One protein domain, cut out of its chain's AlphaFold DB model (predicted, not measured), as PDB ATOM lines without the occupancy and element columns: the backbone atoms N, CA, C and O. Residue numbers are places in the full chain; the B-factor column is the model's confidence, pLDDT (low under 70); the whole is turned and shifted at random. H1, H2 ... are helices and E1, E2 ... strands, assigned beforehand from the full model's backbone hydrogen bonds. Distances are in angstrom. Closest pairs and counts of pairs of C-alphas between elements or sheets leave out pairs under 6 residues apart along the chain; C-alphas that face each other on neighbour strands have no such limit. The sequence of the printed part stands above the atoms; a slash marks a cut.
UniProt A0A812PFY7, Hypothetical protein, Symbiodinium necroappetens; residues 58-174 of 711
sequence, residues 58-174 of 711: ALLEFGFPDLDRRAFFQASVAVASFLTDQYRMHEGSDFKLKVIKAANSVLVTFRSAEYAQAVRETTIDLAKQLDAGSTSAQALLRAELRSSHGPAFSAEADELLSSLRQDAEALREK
ATOM      1  N   ALA A  58     -12.156 -45.586 -39.525       96.62
ATOM      2  CA  ALA A  58     -11.335 -46.457 -40.359       96.62
ATOM      3  C   ALA A  58     -10.051 -45.782 -40.884       96.62
ATOM      4  O   ALA A  58      -9.374 -46.355 -41.736       96.62
ATOM      5  N   LEU A  59      -9.715 -44.572 -40.428       97.62
ATOM      6  CA  LEU A  59      -8.565 -43.799 -40.896       97.62
ATOM      7  C   LEU A  59      -7.515 -43.659 -39.792       97.62
ATOM      8  O   LEU A  59      -7.838 -43.413 -38.628       97.62
ATOM      9  N   LEU A  60      -6.244 -43.780 -40.169       97.44
ATOM     10  CA  LEU A  60      -5.109 -43.593 -39.272       97.44
ATOM     11  C   LEU A  60      -4.012 -42.790 -39.970       97.44
ATOM     12  O   LEU A  60      -3.642 -43.100 -41.101       97.44
ATOM     13  N   GLU A  61      -3.474 -41.781 -39.296       97.69
ATOM     14  CA  GLU A  61      -2.317 -41.018 -39.761       97.69
ATOM     15  C   GLU A  61      -1.091 -41.367 -38.917       97.69
ATOM     16  O   GLU A  61      -1.137 -41.336 -37.688       97.69
ATOM     17  N   PHE A  62       0.014 -41.665 -39.594       97.62
ATOM     18  CA  PHE A  62       1.346 -41.791 -39.013       97.62
ATOM     19  C   PHE A  62       2.152 -40.550 -39.407       97.62
ATOM     20  O   PHE A  62       2.599 -40.448 -40.551       97.62
ATOM     21  N   GLY A  63       2.299 -39.588 -38.498       96.75
ATOM     22  CA  GLY A  63       3.081 -38.368 -38.711       96.75
ATOM     23  C   GLY A  63       4.546 -38.540 -38.309       96.75
ATOM     24  O   GLY A  63       4.834 -39.114 -37.267       96.75
ATOM     25  N   PHE A  64       5.478 -38.025 -39.110       96.50
ATOM     26  CA  PHE A  64       6.920 -38.105 -38.851       96.50
ATOM     27  C   PHE A  64       7.581 -36.720 -38.965       96.50
ATOM     28  O   PHE A  64       8.391 -36.496 -39.871       96.50
ATOM     29  N   PRO A  65       7.241 -35.769 -38.073       93.88
ATOM     30  CA  PRO A  65       7.659 -34.372 -38.213       93.88
ATOM     31  C   PRO A  65       9.185 -34.194 -38.233       93.88
ATOM     32  O   PRO A  65       9.693 -33.366 -38.984       93.88
ATOM     33  N   ASP A  66       9.921 -35.023 -37.485       94.19
ATOM     34  CA  ASP A  66      11.372 -34.886 -37.299       94.19
ATOM     35  C   ASP A  66      12.227 -35.664 -38.316       94.19
ATOM     36  O   ASP A  66      13.458 -35.680 -38.216       94.19
ATOM     37  N   LEU A  67      11.613 -36.366 -39.274       93.44
ATOM     38  CA  LEU A  67      12.356 -37.156 -40.257       93.44
ATOM     39  C   LEU A  67      12.688 -36.334 -41.506       93.44
ATOM     40  O   LEU A  67      11.840 -35.647 -42.075       93.44
ATOM     41  N   ASP A  68      13.924 -36.460 -41.991       94.50
ATOM     42  CA  ASP A  68      14.271 -35.972 -43.326       94.50
ATOM     43  C   ASP A  68      13.541 -36.776 -44.423       94.50
ATOM     44  O   ASP A  68      12.992 -37.852 -44.181       94.50
ATOM     45  N   ARG A  69      13.557 -36.282 -45.669       91.69
ATOM     46  CA  ARG A  69      12.834 -36.915 -46.790       91.69
ATOM     47  C   ARG A  69      13.233 -38.380 -47.030       91.69
ATOM     48  O   ARG A  69      12.390 -39.182 -47.435       91.69
ATOM     49  N   ARG A  70      14.503 -38.744 -46.813       90.31
ATOM     50  CA  ARG A  70      15.012 -40.106 -47.045       90.31
ATOM     51  C   ARG A  70      14.576 -41.042 -45.921       90.31
ATOM     52  O   ARG A  70      14.110 -42.146 -46.201       90.31
ATOM     53  N   ALA A  71      14.696 -40.598 -44.675       91.62
ATOM     54  CA  ALA A  71      14.238 -41.321 -43.498       91.62
ATOM     55  C   ALA A  71      12.710 -41.478 -43.500       91.62
ATOM     56  O   ALA A  71      12.208 -42.565 -43.227       91.62
ATOM     57  N   PHE A  72      11.968 -40.442 -43.902       94.94
ATOM     58  CA  PHE A  72      10.517 -40.497 -44.065       94.94
ATOM     59  C   PHE A  72      10.098 -41.522 -45.124       94.94
ATOM     60  O   PHE A  72       9.190 -42.318 -44.892       94.94
ATOM     61  N   PHE A  73      10.790 -41.576 -46.268       93.19
ATOM     62  CA  PHE A  73      10.510 -42.601 -47.274       93.19
ATOM     63  C   PHE A  73      10.699 -44.014 -46.703       93.19
ATOM     64  O   PHE A  73       9.827 -44.867 -46.875       93.19
ATOM     65  N   GLN A  74      11.784 -44.255 -45.960       91.81
ATOM     66  CA  GLN A  74      12.009 -45.538 -45.282       91.81
ATOM     67  C   GLN A  74      10.918 -45.843 -44.245       91.81
ATOM     68  O   GLN A  74      10.441 -46.976 -44.186       91.81
ATOM     69  N   ALA A  75      10.471 -44.838 -43.486       93.12
ATOM     70  CA  ALA A  75       9.365 -44.972 -42.542       93.12
ATOM     71  C   ALA A  75       8.046 -45.330 -43.248       93.12
ATOM     72  O   ALA A  75       7.331 -46.220 -42.794       93.12
ATOM     73  N   SER A  76       7.755 -44.728 -44.405       95.25
ATOM     74  CA  SER A  76       6.549 -45.044 -45.185       95.25
ATOM     75  C   SER A  76       6.528 -46.487 -45.695       95.25
ATOM     76  O   SER A  76       5.497 -47.157 -45.626       95.25
ATOM     77  N   VAL A  77       7.686 -47.004 -46.118       94.62
ATOM     78  CA  VAL A  77       7.841 -48.413 -46.501       94.62
ATOM     79  C   VAL A  77       7.687 -49.309 -45.273       94.62
ATOM     80  O   VAL A  77       7.018 -50.336 -45.348       94.62
ATOM     81  N   ALA A  78       8.240 -48.903 -44.126       93.50
ATOM     82  CA  ALA A  78       8.110 -49.645 -42.878       93.50
ATOM     83  C   ALA A  78       6.649 -49.755 -42.408       93.50
ATOM     84  O   ALA A  78       6.259 -50.828 -41.953       93.50
ATOM     85  N   VAL A  79       5.828 -48.708 -42.573       95.38
ATOM     86  CA  VAL A  79       4.379 -48.755 -42.286       95.38
ATOM     87  C   VAL A  79       3.682 -49.793 -43.169       95.38
ATOM     88  O   VAL A  79       2.963 -50.651 -42.658       95.38
ATOM     89  N   ALA A  80       3.937 -49.787 -44.481       95.44
ATOM     90  CA  ALA A  80       3.350 -50.767 -45.399       95.44
ATOM     91  C   ALA A  80       3.776 -52.213 -45.069       95.44
ATOM     92  O   ALA A  80       2.936 -53.121 -45.023       95.44
ATOM     93  N   SER A  81       5.067 -52.428 -44.794       93.12
ATOM     94  CA  SER A  81       5.601 -53.729 -44.372       93.12
ATOM     95  C   SER A  81       5.013 -54.179 -43.041       93.12
ATOM     96  O   SER A  81       4.625 -55.331 -42.917       93.12
ATOM     97  N   PHE A  82       4.859 -53.286 -42.064       93.69
ATOM     98  CA  PHE A  82       4.260 -53.611 -40.770       93.69
ATOM     99  C   PHE A  82       2.829 -54.139 -40.907       93.69
ATOM    100  O   PHE A  82       2.513 -55.197 -40.362       93.69
ATOM    101  N   LEU A  83       1.988 -53.469 -41.696       95.31
ATOM    102  CA  LEU A  83       0.613 -53.913 -41.953       95.31
ATOM    103  C   LEU A  83       0.570 -55.264 -42.681       95.31
ATOM    104  O   LEU A  83      -0.230 -56.143 -42.347       95.31
ATOM    105  N   THR A  84       1.460 -55.451 -43.654       93.56
ATOM    106  CA  THR A  84       1.509 -56.675 -44.463       93.56
ATOM    107  C   THR A  84       2.072 -57.859 -43.678       93.56
ATOM    108  O   THR A  84       1.523 -58.955 -43.740       93.56
ATOM    109  N   ASP A  85       3.129 -57.657 -42.900       90.56
ATOM    110  CA  ASP A  85       3.860 -58.742 -42.247       90.56
ATOM    111  C   ASP A  85       3.222 -59.134 -40.911       90.56
ATOM    112  O   ASP A  85       3.043 -60.327 -40.645       90.56
ATOM    113  N   GLN A  86       2.830 -58.156 -40.082       90.00
ATOM    114  CA  GLN A  86       2.260 -58.427 -38.755       90.00
ATOM    115  C   GLN A  86       0.793 -58.844 -38.836       90.00
ATOM    116  O   GLN A  86       0.392 -59.834 -38.224       90.00
ATOM    117  N   TYR A  87      -0.010 -58.136 -39.634       91.69
ATOM    118  CA  TYR A  87      -1.449 -58.399 -39.727       91.69
ATOM    119  C   TYR A  87      -1.847 -59.253 -40.927       91.69
ATOM    120  O   TYR A  87      -3.007 -59.657 -41.019       91.69
ATOM    121  N   ARG A  88      -0.912 -59.559 -41.841       94.56
ATOM    122  CA  ARG A  88      -1.210 -60.264 -43.104       94.56
ATOM    123  C   ARG A  88      -2.271 -59.544 -43.937       94.56
ATOM    124  O   ARG A  88      -3.046 -60.193 -44.642       94.56
ATOM    125  N   MET A  89      -2.320 -58.218 -43.827       95.56
ATOM    126  CA  MET A  89      -3.225 -57.387 -44.607       95.56
ATOM    127  C   MET A  89      -2.689 -57.203 -46.028       95.56
ATOM    128  O   MET A  89      -1.481 -57.203 -46.259       95.56
ATOM    129  N   HIS A  90      -3.588 -57.020 -46.990       94.31
ATOM    130  CA  HIS A  90      -3.235 -56.740 -48.376       94.31
ATOM    131  C   HIS A  90      -3.658 -55.335 -48.795       94.31
ATOM    132  O   HIS A  90      -4.835 -54.970 -48.696       94.31
ATOM    133  N   GLU A  91      -2.706 -54.581 -49.341       96.38
ATOM    134  CA  GLU A  91      -2.977 -53.279 -49.939       96.38
ATOM    135  C   GLU A  91      -3.984 -53.411 -51.094       96.38
ATOM    136  O   GLU A  91      -3.936 -54.341 -51.904       96.38
ATOM    137  N   GLY A  92      -4.959 -52.506 -51.133       94.50
ATOM    138  CA  GLY A  92      -6.076 -52.516 -52.071       94.50
ATOM    139  C   GLY A  92      -7.223 -53.461 -51.697       94.50
ATOM    140  O   GLY A  92      -8.267 -53.394 -52.345       94.50
ATOM    141  N   SER A  93      -7.084 -54.308 -50.671       94.88
ATOM    142  CA  SER A  93      -8.157 -55.185 -50.167       94.88
ATOM    143  C   SER A  93      -8.555 -54.840 -48.737       94.88
ATOM    144  O   SER A  93      -9.735 -54.648 -48.456       94.88
ATOM    145  N   ASP A  94      -7.571 -54.778 -47.842       96.94
ATOM    146  CA  ASP A  94      -7.781 -54.605 -46.403       96.94
ATOM    147  C   ASP A  94      -7.412 -53.193 -45.945       96.94
ATOM    148  O   ASP A  94      -8.027 -52.660 -45.022       96.94
ATOM    149  N   PHE A  95      -6.448 -52.573 -46.629       98.19
ATOM    150  CA  PHE A  95      -6.076 -51.179 -46.432       98.19
ATOM    151  C   PHE A  95      -5.653 -50.518 -47.748       98.19
ATOM    152  O   PHE A  95      -5.393 -51.196 -48.744       98.19
ATOM    153  N   LYS A  96      -5.561 -49.192 -47.754       97.88
ATOM    154  CA  LYS A  96      -4.952 -48.382 -48.812       97.88
ATOM    155  C   LYS A  96      -4.105 -47.297 -48.160       97.88
ATOM    156  O   LYS A  96      -4.527 -46.712 -47.166       97.88
ATOM    157  N   LEU A  97      -2.923 -47.047 -48.706       97.25
ATOM    158  CA  LEU A  97      -1.961 -46.112 -48.138       97.25
ATOM    159  C   LEU A  97      -1.803 -44.891 -49.053       97.25
ATOM    160  O   LEU A  97      -1.736 -45.019 -50.276       97.25
ATOM    161  N   LYS A  98      -1.751 -43.694 -48.466       97.62
ATOM    162  CA  LYS A  98      -1.399 -42.444 -49.152       97.62
ATOM    163  C   LYS A  98      -0.287 -41.738 -48.388       97.62
ATOM    164  O   LYS A  98      -0.380 -41.530 -47.184       97.62
ATOM    165  N   VAL A  99       0.767 -41.357 -49.104       97.38
ATOM    166  CA  VAL A  99       1.921 -40.648 -48.538       97.38
ATOM    167  C   VAL A  99       1.750 -39.148 -48.770       97.38
ATOM    168  O   VAL A  99       1.725 -38.708 -49.921       97.38
ATOM    169  N   ILE A 100       1.683 -38.358 -47.698       96.75
ATOM    170  CA  ILE A 100       1.687 -36.893 -47.745       96.75
ATOM    171  C   ILE A 100       3.112 -36.406 -47.494       96.75
ATOM    172  O   ILE A 100       3.578 -36.295 -46.362       96.75
ATOM    173  N   LYS A 101       3.817 -36.075 -48.577       94.12
ATOM    174  CA  LYS A 101       5.204 -35.591 -48.496       94.12
ATOM    175  C   LYS A 101       5.332 -34.229 -47.808       94.12
ATOM    176  O   LYS A 101       6.362 -33.974 -47.205       94.12
ATOM    177  N   ALA A 102       4.320 -33.365 -47.920       92.94
ATOM    178  CA  ALA A 102       4.354 -32.019 -47.344       92.94
ATOM    179  C   ALA A 102       4.368 -32.038 -45.805       92.94
ATOM    180  O   ALA A 102       5.097 -31.263 -45.199       92.94
ATOM    181  N   ALA A 103       3.628 -32.972 -45.200       93.31
ATOM    182  CA  ALA A 103       3.500 -33.119 -43.752       93.31
ATOM    183  C   ALA A 103       4.385 -34.237 -43.167       93.31
ATOM    184  O   ALA A 103       4.256 -34.562 -41.988       93.31
ATOM    185  N   ASN A 104       5.238 -34.868 -43.990       96.94
ATOM    186  CA  ASN A 104       5.933 -36.113 -43.647       96.94
ATOM    187  C   ASN A 104       4.991 -37.114 -42.957       96.94
ATOM    188  O   ASN A 104       5.318 -37.673 -41.909       96.94
ATOM    189  N   SER A 105       3.800 -37.332 -43.520       97.25
ATOM    190  CA  SER A 105       2.804 -38.218 -42.924       97.25
ATOM    191  C   SER A 105       2.329 -39.301 -43.882       97.25
ATOM    192  O   SER A 105       2.362 -39.175 -45.109       97.25
ATOM    193  N   VAL A 106       1.928 -40.429 -43.306       97.62
ATOM    194  CA  VAL A 106       1.381 -41.574 -44.024       97.62
ATOM    195  C   VAL A 106      -0.035 -41.801 -43.534       97.62
ATOM    196  O   VAL A 106      -0.253 -42.147 -42.376       97.62
ATOM    197  N   LEU A 107      -0.997 -41.622 -44.429       97.75
ATOM    198  CA  LEU A 107      -2.398 -41.910 -44.175       97.75
ATOM    199  C   LEU A 107      -2.717 -43.328 -44.606       97.75
ATOM    200  O   LEU A 107      -2.435 -43.734 -45.735       97.75
ATOM    201  N   VAL A 108      -3.353 -44.065 -43.711       98.06
ATOM    202  CA  VAL A 108      -3.802 -45.424 -43.953       98.06
ATOM    203  C   VAL A 108      -5.311 -45.472 -43.787       98.06
ATOM    204  O   VAL A 108      -5.858 -45.180 -42.724       98.06
ATOM    205  N   THR A 109      -5.979 -45.857 -44.864       98.12
ATOM    206  CA  THR A 109      -7.406 -46.147 -44.884       98.12
ATOM    207  C   THR A 109      -7.593 -47.640 -44.721       98.12
ATOM    208  O   THR A 109      -7.086 -48.416 -45.528       98.12
ATOM    209  N   PHE A 110      -8.347 -48.048 -43.714       98.00
ATOM    210  CA  PHE A 110      -8.675 -49.439 -43.460       98.00
ATOM    211  C   PHE A 110     -10.064 -49.778 -43.978       98.00
ATOM    212  O   PHE A 110     -10.949 -48.936 -44.114       98.00
ATOM    213  N   ARG A 111     -10.271 -51.065 -44.229       96.38
ATOM    214  CA  ARG A 111     -11.576 -51.625 -44.563       96.38
ATOM    215  C   ARG A 111     -12.599 -51.499 -43.425       96.38
ATOM    216  O   ARG A 111     -13.802 -51.489 -43.688       96.38
ATOM    217  N   SER A 112     -12.143 -51.486 -42.175       95.94
ATOM    218  CA  SER A 112     -13.010 -51.407 -41.001       95.94
ATOM    219  C   SER A 112     -12.335 -50.655 -39.853       95.94
ATOM    220  O   SER A 112     -11.104 -50.615 -39.768       95.94
ATOM    221  N   ALA A 113     -13.146 -50.058 -38.976       95.38
ATOM    222  CA  ALA A 113     -12.657 -49.302 -37.824       95.38
ATOM    223  C   ALA A 113     -11.930 -50.200 -36.811       95.38
ATOM    224  O   ALA A 113     -10.957 -49.781 -36.192       95.38
ATOM    225  N   GLU A 114     -12.322 -51.472 -36.710       95.12
ATOM    226  CA  GLU A 114     -11.672 -52.441 -35.824       95.12
ATOM    227  C   GLU A 114     -10.223 -52.716 -36.248       95.12
ATOM    228  O   GLU A 114      -9.357 -52.897 -35.395       95.12
ATOM    229  N   TYR A 115      -9.929 -52.713 -37.555       95.38
ATOM    230  CA  TYR A 115      -8.551 -52.830 -38.037       95.38
ATOM    231  C   TYR A 115      -7.723 -51.596 -37.702       95.38
ATOM    232  O   TYR A 115      -6.606 -51.745 -37.209       95.38
ATOM    233  N   ALA A 116      -8.271 -50.398 -37.922       96.06
ATOM    234  CA  ALA A 116      -7.593 -49.157 -37.563       96.06
ATOM    235  C   ALA A 116      -7.290 -49.107 -36.054       96.06
ATOM    236  O   ALA A 116      -6.166 -48.794 -35.658       96.06
ATOM    237  N   GLN A 117      -8.257 -49.500 -35.219       94.62
ATOM    238  CA  GLN A 117      -8.100 -49.564 -33.768       94.62
ATOM    239  C   GLN A 117      -7.050 -50.598 -33.339       94.62
ATOM    240  O   GLN A 117      -6.153 -50.260 -32.571       94.62
ATOM    241  N   ALA A 118      -7.097 -51.823 -33.871       95.00
ATOM    242  CA  ALA A 118      -6.130 -52.868 -33.525       95.00
ATOM    243  C   ALA A 118      -4.688 -52.479 -33.903       95.00
ATOM    244  O   ALA A 118      -3.752 -52.722 -33.136       95.00
ATOM    245  N   VAL A 119      -4.512 -51.850 -35.072       95.19
ATOM    246  CA  VAL A 119      -3.221 -51.311 -35.526       95.19
ATOM    247  C   VAL A 119      -2.746 -50.197 -34.600       95.19
ATOM    248  O   VAL A 119      -1.580 -50.182 -34.203       95.19
ATOM    249  N   ARG A 120      -3.644 -49.286 -34.209       94.12
ATOM    250  CA  ARG A 120      -3.343 -48.201 -33.271       94.12
ATOM    251  C   ARG A 120      -2.880 -48.721 -31.915       94.12
ATOM    252  O   ARG A 120      -1.822 -48.309 -31.453       94.12
ATOM    253  N   GLU A 121      -3.633 -49.628 -31.299       93.62
ATOM    254  CA  GLU A 121      -3.307 -50.202 -29.986       93.62
ATOM    255  C   GLU A 121      -1.949 -50.905 -30.011       93.62
ATOM    256  O   GLU A 121      -1.089 -50.627 -29.180       93.62
ATOM    257  N   THR A 122      -1.696 -51.713 -31.041       92.50
ATOM    258  CA  THR A 122      -0.418 -52.424 -31.172       92.50
ATOM    259  C   THR A 122       0.746 -51.468 -31.419       92.50
ATOM    260  O   THR A 122       1.838 -51.693 -30.907       92.50
ATOM    261  N   THR A 123       0.535 -50.382 -32.168       90.56
ATOM    262  CA  THR A 123       1.568 -49.352 -32.375       90.56
ATOM    263  C   THR A 123       1.892 -48.632 -31.062       90.56
ATOM    264  O   THR A 123       3.061 -48.417 -30.754       90.56
ATOM    265  N   ILE A 124       0.873 -48.319 -30.251       89.44
ATOM    266  CA  ILE A 124       1.042 -47.718 -28.919       89.44
ATOM    267  C   ILE A 124       1.757 -48.681 -27.964       89.44
ATOM    268  O   ILE A 124       2.626 -48.260 -27.202       89.44
ATOM    269  N   ASP A 125       1.426 -49.968 -27.990       89.69
ATOM    270  CA  ASP A 125       2.067 -50.954 -27.118       89.69
ATOM    271  C   ASP A 125       3.509 -51.240 -27.541       89.69
ATOM    272  O   ASP A 125       4.387 -51.316 -26.683       89.69
ATOM    273  N   LEU A 126       3.793 -51.277 -28.846       85.88
ATOM    274  CA  LEU A 126       5.164 -51.295 -29.363       85.88
ATOM    275  C   LEU A 126       5.951 -50.068 -28.888       85.88
ATOM    276  O   LEU A 126       7.103 -50.223 -28.485       85.88
ATOM    277  N   ALA A 127       5.321 -48.886 -28.860       83.62
ATOM    278  CA  ALA A 127       5.917 -47.657 -28.330       83.62
ATOM    279  C   ALA A 127       6.316 -47.748 -26.856       83.62
ATOM    280  O   ALA A 127       7.327 -47.173 -26.457       83.62
ATOM    281  N   LYS A 128       5.566 -48.507 -26.053       83.94
ATOM    282  CA  LYS A 128       5.874 -48.728 -24.633       83.94
ATOM    283  C   LYS A 128       6.930 -49.808 -24.406       83.94
ATOM    284  O   LYS A 128       7.607 -49.776 -23.384       83.94
ATOM    285  N   GLN A 129       7.022 -50.796 -25.296       80.06
ATOM    286  CA  GLN A 129       7.730 -52.041 -25.000       80.06
ATOM    287  C   GLN A 129       9.246 -52.009 -25.218       80.06
ATOM    288  O   GLN A 129       9.903 -52.905 -24.693       80.06
ATOM    289  N   LEU A 130       9.835 -51.066 -25.967       55.69
ATOM    290  CA  LEU A 130      11.188 -51.314 -26.495       55.69
ATOM    291  C   LEU A 130      12.163 -50.129 -26.561       55.69
ATOM    292  O   LEU A 130      12.073 -49.263 -27.429       55.69
ATOM    293  N   ASP A 131      13.229 -50.287 -25.767       60.91
ATOM    294  CA  ASP A 131      14.627 -50.262 -26.212       60.91
ATOM    295  C   ASP A 131      14.950 -51.558 -27.010       60.91
ATOM    296  O   ASP A 131      15.083 -52.608 -26.390       60.91
ATOM    297  N   ALA A 132      15.052 -51.536 -28.356       51.91
ATOM    298  CA  ALA A 132      15.886 -52.433 -29.216       51.91
ATOM    299  C   ALA A 132      15.388 -52.493 -30.682       51.91
ATOM    300  O   ALA A 132      14.232 -52.769 -30.984       51.91
ATOM    301  N   GLY A 133      16.250 -52.226 -31.669       56.44
ATOM    302  CA  GLY A 133      17.035 -53.262 -32.362       56.44
ATOM    303  C   GLY A 133      16.520 -53.560 -33.783       56.44
ATOM    304  O   GLY A 133      17.304 -53.866 -34.677       56.44
ATOM    305  N   SER A 134      15.216 -53.386 -34.021       61.41
ATOM    306  CA  SER A 134      14.593 -53.472 -35.350       61.41
ATOM    307  C   SER A 134      14.468 -52.078 -35.982       61.41
ATOM    308  O   SER A 134      13.814 -51.199 -35.426       61.41
ATOM    309  N   THR A 135      15.078 -51.863 -37.151       66.81
ATOM    310  CA  THR A 135      15.053 -50.576 -37.876       66.81
ATOM    311  C   THR A 135      13.647 -50.152 -38.305       66.81
ATOM    312  O   THR A 135      13.336 -48.964 -38.286       66.81
ATOM    313  N   SER A 136      12.772 -51.100 -38.653       66.44
ATOM    314  CA  SER A 136      11.376 -50.814 -39.013       66.44
ATOM    315  C   SER A 136      10.512 -50.496 -37.792       66.44
ATOM    316  O   SER A 136       9.682 -49.592 -37.860       66.44
ATOM    317  N   ALA A 137      10.750 -51.167 -36.660       71.75
ATOM    318  CA  ALA A 137      10.106 -50.811 -35.398       71.75
ATOM    319  C   ALA A 137      10.524 -49.400 -34.967       71.75
ATOM    320  O   ALA A 137       9.665 -48.580 -34.675       71.75
ATOM    321  N   GLN A 138      11.817 -49.067 -35.041       78.81
ATOM    322  CA  GLN A 138      12.320 -47.732 -34.697       78.81
ATOM    323  C   GLN A 138      11.695 -46.596 -35.509       78.81
ATOM    324  O   GLN A 138      11.493 -45.513 -34.963       78.81
ATOM    325  N   ALA A 139      11.374 -46.825 -36.784       82.44
ATOM    326  CA  ALA A 139      10.652 -45.838 -37.578       82.44
ATOM    327  C   ALA A 139       9.231 -45.627 -37.033       82.44
ATOM    328  O   ALA A 139       8.851 -44.491 -36.775       82.44
ATOM    329  N   LEU A 140       8.483 -46.706 -36.779       84.94
ATOM    330  CA  LEU A 140       7.119 -46.643 -36.235       84.94
ATOM    331  C   LEU A 140       7.053 -46.046 -34.827       84.94
ATOM    332  O   LEU A 140       6.099 -45.341 -34.519       84.94
ATOM    333  N   LEU A 141       8.075 -46.273 -33.999       84.75
ATOM    334  CA  LEU A 141       8.187 -45.692 -32.655       84.75
ATOM    335  C   LEU A 141       8.216 -44.158 -32.673       84.75
ATOM    336  O   LEU A 141       7.815 -43.526 -31.701       84.75
ATOM    337  N   ARG A 142       8.699 -43.559 -33.765       85.38
ATOM    338  CA  ARG A 142       8.751 -42.102 -33.946       85.38
ATOM    339  C   ARG A 142       7.485 -41.528 -34.578       85.38
ATOM    340  O   ARG A 142       7.427 -40.322 -34.790       85.38
ATOM    341  N   ALA A 143       6.514 -42.370 -34.928       91.69
ATOM    342  CA  ALA A 143       5.286 -41.911 -35.551       91.69
ATOM    343  C   ALA A 143       4.372 -41.240 -34.516       91.69
ATOM    344  O   ALA A 143       3.948 -41.865 -33.543       91.69
ATOM    345  N   GLU A 144       3.988 -39.995 -34.768       93.69
ATOM    346  CA  GLU A 144       2.842 -39.376 -34.116       93.69
ATOM    347  C   GLU A 144       1.562 -39.965 -34.703       93.69
ATOM    348  O   GLU A 144       1.208 -39.710 -35.856       93.69
ATOM    349  N   LEU A 145       0.870 -40.780 -33.912       94.31
ATOM    350  CA  LEU A 145      -0.344 -41.444 -34.359       94.31
ATOM    351  C   LEU A 145      -1.565 -40.527 -34.178       94.31
ATOM    352  O   LEU A 145      -1.905 -40.161 -33.050       94.31
ATOM    353  N   ARG A 146      -2.258 -40.192 -35.271       94.50
ATOM    354  CA  ARG A 146      -3.486 -39.373 -35.255       94.50
ATOM    355  C   ARG A 146      -4.662 -40.158 -35.822       94.50
ATOM    356  O   ARG A 146      -4.506 -40.984 -36.720       94.50
ATOM    357  N   SER A 147      -5.838 -39.966 -35.236       92.56
ATOM    358  CA  SER A 147      -7.050 -40.729 -35.564       92.56
ATOM    359  C   SER A 147      -8.286 -39.964 -35.107       92.56
ATOM    360  O   SER A 147      -8.176 -39.080 -34.260       92.56
ATOM    361  N   SER A 148      -9.466 -40.389 -35.551       86.88
ATOM    362  CA  SER A 148     -10.749 -39.857 -35.075       86.88
ATOM    363  C   SER A 148     -10.923 -39.844 -33.552       86.88
ATOM    364  O   SER A 148     -11.576 -38.960 -33.006       86.88
ATOM    365  N   HIS A 149     -10.346 -40.829 -32.861       81.19
ATOM    366  CA  HIS A 149     -10.402 -40.979 -31.405       81.19
ATOM    367  C   HIS A 149      -9.112 -40.488 -30.723       81.19
ATOM    368  O   HIS A 149      -8.718 -41.004 -29.673       81.19
ATOM    369  N   GLY A 150      -8.363 -39.595 -31.366       83.88
ATOM    370  CA  GLY A 150      -7.078 -39.089 -30.895       83.88
ATOM    371  C   GLY A 150      -6.873 -37.624 -31.282       83.88
ATOM    372  O   GLY A 150      -7.850 -36.896 -31.449       83.88
ATOM    373  N   PRO A 151      -5.613 -37.177 -31.411       86.19
ATOM    374  CA  PRO A 151      -5.311 -35.869 -31.981       86.19
ATOM    375  C   PRO A 151      -5.957 -35.729 -33.365       86.19
ATOM    376  O   PRO A 151      -6.016 -36.708 -34.112       86.19
ATOM    377  N   ALA A 152      -6.412 -34.517 -33.694       89.44
ATOM    378  CA  ALA A 152      -6.928 -34.204 -35.023       89.44
ATOM    379  C   ALA A 152      -5.870 -34.489 -36.101       89.44
ATOM    380  O   ALA A 152      -4.672 -34.397 -35.832       89.44
ATOM    381  N   PHE A 153      -6.319 -34.839 -37.306       94.00
ATOM    382  CA  PHE A 153      -5.438 -35.031 -38.457       94.00
ATOM    383  C   PHE A 153      -4.648 -33.748 -38.770       94.00
ATOM    384  O   PHE A 153      -5.047 -32.648 -38.381       94.00
ATOM    385  N   SER A 154      -3.503 -33.877 -39.447       94.75
ATOM    386  CA  SER A 154      -2.796 -32.697 -39.972       94.75
ATOM    387  C   SER A 154      -3.677 -31.904 -40.944       94.75
ATOM    388  O   SER A 154      -4.564 -32.466 -41.586       94.75
ATOM    389  N   ALA A 155      -3.409 -30.604 -41.096       94.56
ATOM    390  CA  ALA A 155      -4.150 -29.757 -42.034       94.56
ATOM    391  C   ALA A 155      -4.065 -30.296 -43.475       94.56
ATOM    392  O   ALA A 155      -5.054 -30.309 -44.204       94.56
ATOM    393  N   GLU A 156      -2.902 -30.818 -43.865       94.94
ATOM    394  CA  GLU A 156      -2.678 -31.446 -45.166       94.94
ATOM    395  C   GLU A 156      -3.434 -32.777 -45.311       94.94
ATOM    396  O   GLU A 156      -3.856 -33.141 -46.411       94.94
ATOM    397  N   ALA A 157      -3.617 -33.522 -44.217       92.94
ATOM    398  CA  ALA A 157      -4.440 -34.727 -44.207       92.94
ATOM    399  C   ALA A 157      -5.939 -34.411 -44.270       92.94
ATOM    400  O   ALA A 157      -6.669 -35.123 -44.967       92.94
ATOM    401  N   ASP A 158      -6.383 -33.335 -43.615       93.00
ATOM    402  CA  ASP A 158      -7.771 -32.861 -43.621       93.00
ATOM    403  C   ASP A 158      -8.278 -32.594 -45.049       93.00
ATOM    404  O   ASP A 158      -9.396 -32.989 -45.394       93.00
ATOM    405  N   GLU A 159      -7.433 -32.034 -45.921       94.94
ATOM    406  CA  GLU A 159      -7.754 -31.817 -47.342       94.94
ATOM    407  C   GLU A 159      -8.050 -33.126 -48.098       94.94
ATOM    408  O   GLU A 159      -8.851 -33.153 -49.038       94.94
ATOM    409  N   LEU A 160      -7.447 -34.241 -47.673       95.62
ATOM    410  CA  LEU A 160      -7.578 -35.548 -48.320       95.62
ATOM    411  C   LEU A 160      -8.668 -36.437 -47.707       95.62
ATOM    412  O   LEU A 160      -9.022 -37.450 -48.324       95.62
ATOM    413  N   LEU A 161      -9.238 -36.082 -46.548       93.19
ATOM    414  CA  LEU A 161     -10.197 -36.930 -45.821       93.19
ATOM    415  C   LEU A 161     -11.405 -37.333 -46.670       93.19
ATOM    416  O   LEU A 161     -11.846 -38.478 -46.607       93.19
ATOM    417  N   SER A 162     -11.925 -36.433 -47.507       93.62
ATOM    418  CA  SER A 162     -13.064 -36.731 -48.390       93.62
ATOM    419  C   SER A 162     -12.777 -37.907 -49.336       93.62
ATOM    420  O   SER A 162     -13.583 -38.831 -49.447       93.62
ATOM    421  N   SER A 163     -11.595 -37.921 -49.958       96.25
ATOM    422  CA  SER A 163     -11.147 -39.001 -50.841       96.25
ATOM    423  C   SER A 163     -10.842 -40.287 -50.067       96.25
ATOM    424  O   SER A 163     -11.112 -41.381 -50.558       96.25
ATOM    425  N   LEU A 164     -10.291 -40.182 -48.857       95.94
ATOM    426  CA  LEU A 164     -10.000 -41.347 -48.015       95.94
ATOM    427  C   LEU A 164     -11.269 -42.028 -47.499       95.94
ATOM    428  O   LEU A 164     -11.301 -43.251 -47.403       95.94
ATOM    429  N   ARG A 165     -12.325 -41.264 -47.203       95.25
ATOM    430  CA  ARG A 165     -13.638 -41.808 -46.822       95.25
ATOM    431  C   ARG A 165     -14.238 -42.643 -47.951       95.25
ATOM    432  O   ARG A 165     -14.667 -43.765 -47.710       95.25
ATOM    433  N   GLN A 166     -14.164 -42.150 -49.189       96.06
ATOM    434  CA  GLN A 166     -14.569 -42.924 -50.371       96.06
ATOM    435  C   GLN A 166     -13.724 -44.193 -50.537       96.06
ATOM    436  O   GLN A 166     -14.252 -45.259 -50.845       96.06
ATOM    437  N   ASP A 167     -12.412 -44.102 -50.295       96.38
ATOM    438  CA  ASP A 167     -11.532 -45.272 -50.308       96.38
ATOM    439  C   ASP A 167     -11.921 -46.287 -49.213       96.38
ATOM    440  O   ASP A 167     -11.885 -47.493 -49.466       96.38
ATOM    441  N   ALA A 168     -12.340 -45.831 -48.026       95.38
ATOM    442  CA  ALA A 168     -12.786 -46.690 -46.926       95.38
ATOM    443  C   ALA A 168     -14.080 -47.431 -47.285       95.38
ATOM    444  O   ALA A 168     -14.175 -48.645 -47.105       95.38
ATOM    445  N   GLU A 169     -15.054 -46.719 -47.857       95.44
ATOM    446  CA  GLU A 169     -16.305 -47.291 -48.360       95.44
ATOM    447  C   GLU A 169     -16.033 -48.325 -49.462       95.44
ATOM    448  O   GLU A 169     -16.489 -49.467 -49.369       95.44
ATOM    449  N   ALA A 170     -15.185 -47.988 -50.438       96.31
ATOM    450  CA  ALA A 170     -14.799 -48.901 -51.512       96.31
ATOM    451  C   ALA A 170     -14.065 -50.154 -50.996       96.31
ATOM    452  O   ALA A 170     -14.216 -51.245 -51.552       96.31
ATOM    453  N   LEU A 171     -13.253 -50.034 -49.941       96.12
ATOM    454  CA  LEU A 171     -12.630 -51.186 -49.278       96.12
ATOM    455  C   LEU A 171     -13.664 -52.036 -48.528       96.12
ATOM    456  O   LEU A 171     -13.568 -53.267 -48.541       96.12
ATOM    457  N   ARG A 172     -14.665 -51.406 -47.906       95.31
ATOM    458  CA  ARG A 172     -15.741 -52.078 -47.165       95.31
ATOM    459  C   ARG A 172     -16.616 -52.940 -48.074       95.31
ATOM    460  O   ARG A 172     -16.940 -54.068 -47.694       95.31
ATOM    461  N   GLU A 173     -16.937 -52.438 -49.265       95.75
ATOM    462  CA  GLU A 173     -17.773 -53.117 -50.265       95.75
ATOM    463  C   GLU A 173     -17.088 -54.309 -50.945       95.75
ATOM    464  O   GLU A 173     -17.760 -55.225 -51.427       95.75
ATOM    465  N   LYS A 174     -15.750 -54.355 -50.968       94.44
ATOM    466  CA  LYS A 174     -15.024 -55.481 -51.571       94.44
ATOM    467  C   LYS A 174     -15.372 -56.784 -50.854       94.44
ATOM    468  O   LYS A 174     -15.380 -56.813 -49.628       94.44
TER     469      LYS A 174
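Overview. This is residues 58 to 174 of the 711 residues of the protein "Hypothetical protein" of Symbiodinium necroappetens (UniProt A0A812PFY7). A four-stranded sheet forms the middle layer, with the long helices H1 and H2 over one face and H5 over the other; short H3 sits beside H1 and H2, and tiny H4 only grazes the sheet. The printed part has 117 residues, with five named helices and four named strands in the order E1 H1 E2 E3 H2 H3 E4 H4 H5. The sheet, order E2 E3 E1 E4, is antiparallel throughout, and the class is mixed, helices and strands. The whole is compact, with a radius of gyration of the C-alphas of 13.3 A and spans of 40 by 29 by 24 A.

Arrangement. E1, residues 59 to 63, is an inner strand. H1, residues 69 to 87, is on the sheet at a height of 9.6 A. E2, residues 95 to 100, and E3, residues 105 to 110, form an antiparallel hairpin, with N 98 and O 107 2.8 A apart, within hydrogen-bond range. E3 is also antiparallel to E1, with N 60 and O 108 at 2.9 A. H1 runs along E3, at 16 degrees on the local plane; the closest C-alphas are those of Ser 76 and Val 106, 6.3 A. H2, residues 113 to 129, is on the same face as H1, over E1; its closest C-alphas to E1 are those of Ala 116 and Leu 60, 6.3 A. H3, residues 135 to 141, touches H1, and of H1 residues 74 to 82 alone touch it; the closest C-alphas are those of Ala 78 and Ser 136, 5.2 A apart. E4, residues 144 to 147, is an edge strand antiparallel to E1, with N 61 and O 146 at 2.9 A. E1, H1, E2 and E3, H2 H3, E4 are split strand-helix-strand units, two strands running the same way with another strand between them, each with a right-handed crossover. H4, residues 155 to 158, only grazes the sheet with residues 156 to 157. H5, residues 161 to 173, is on the opposite face, over E3, at a height of 8.2 A. In H1, H2, H3 and H5 every O i to N i+4 pair is within hydrogen-bond range; H4 is too short for such a pair.

Along the chain. E1 begins at C-alpha 59 (-8.565, -43.799, -40.896). From first to last C-alpha, H1 is 26.7 A long, H2 24.2 A, H5 18.4 A, E2 16.3 A and E3 16.1 A. H5 ends at C-alpha 173 (-17.773, -53.117, -50.265).

Size, cuts and confidence. The two C-alphas farthest apart, those of Asp 131 and Glu 173, are 40.5 A apart. The printed part has no cut, and no link is long. Mean pLDDT of the printed part is 91.2; residues 130 to 136 are under 70.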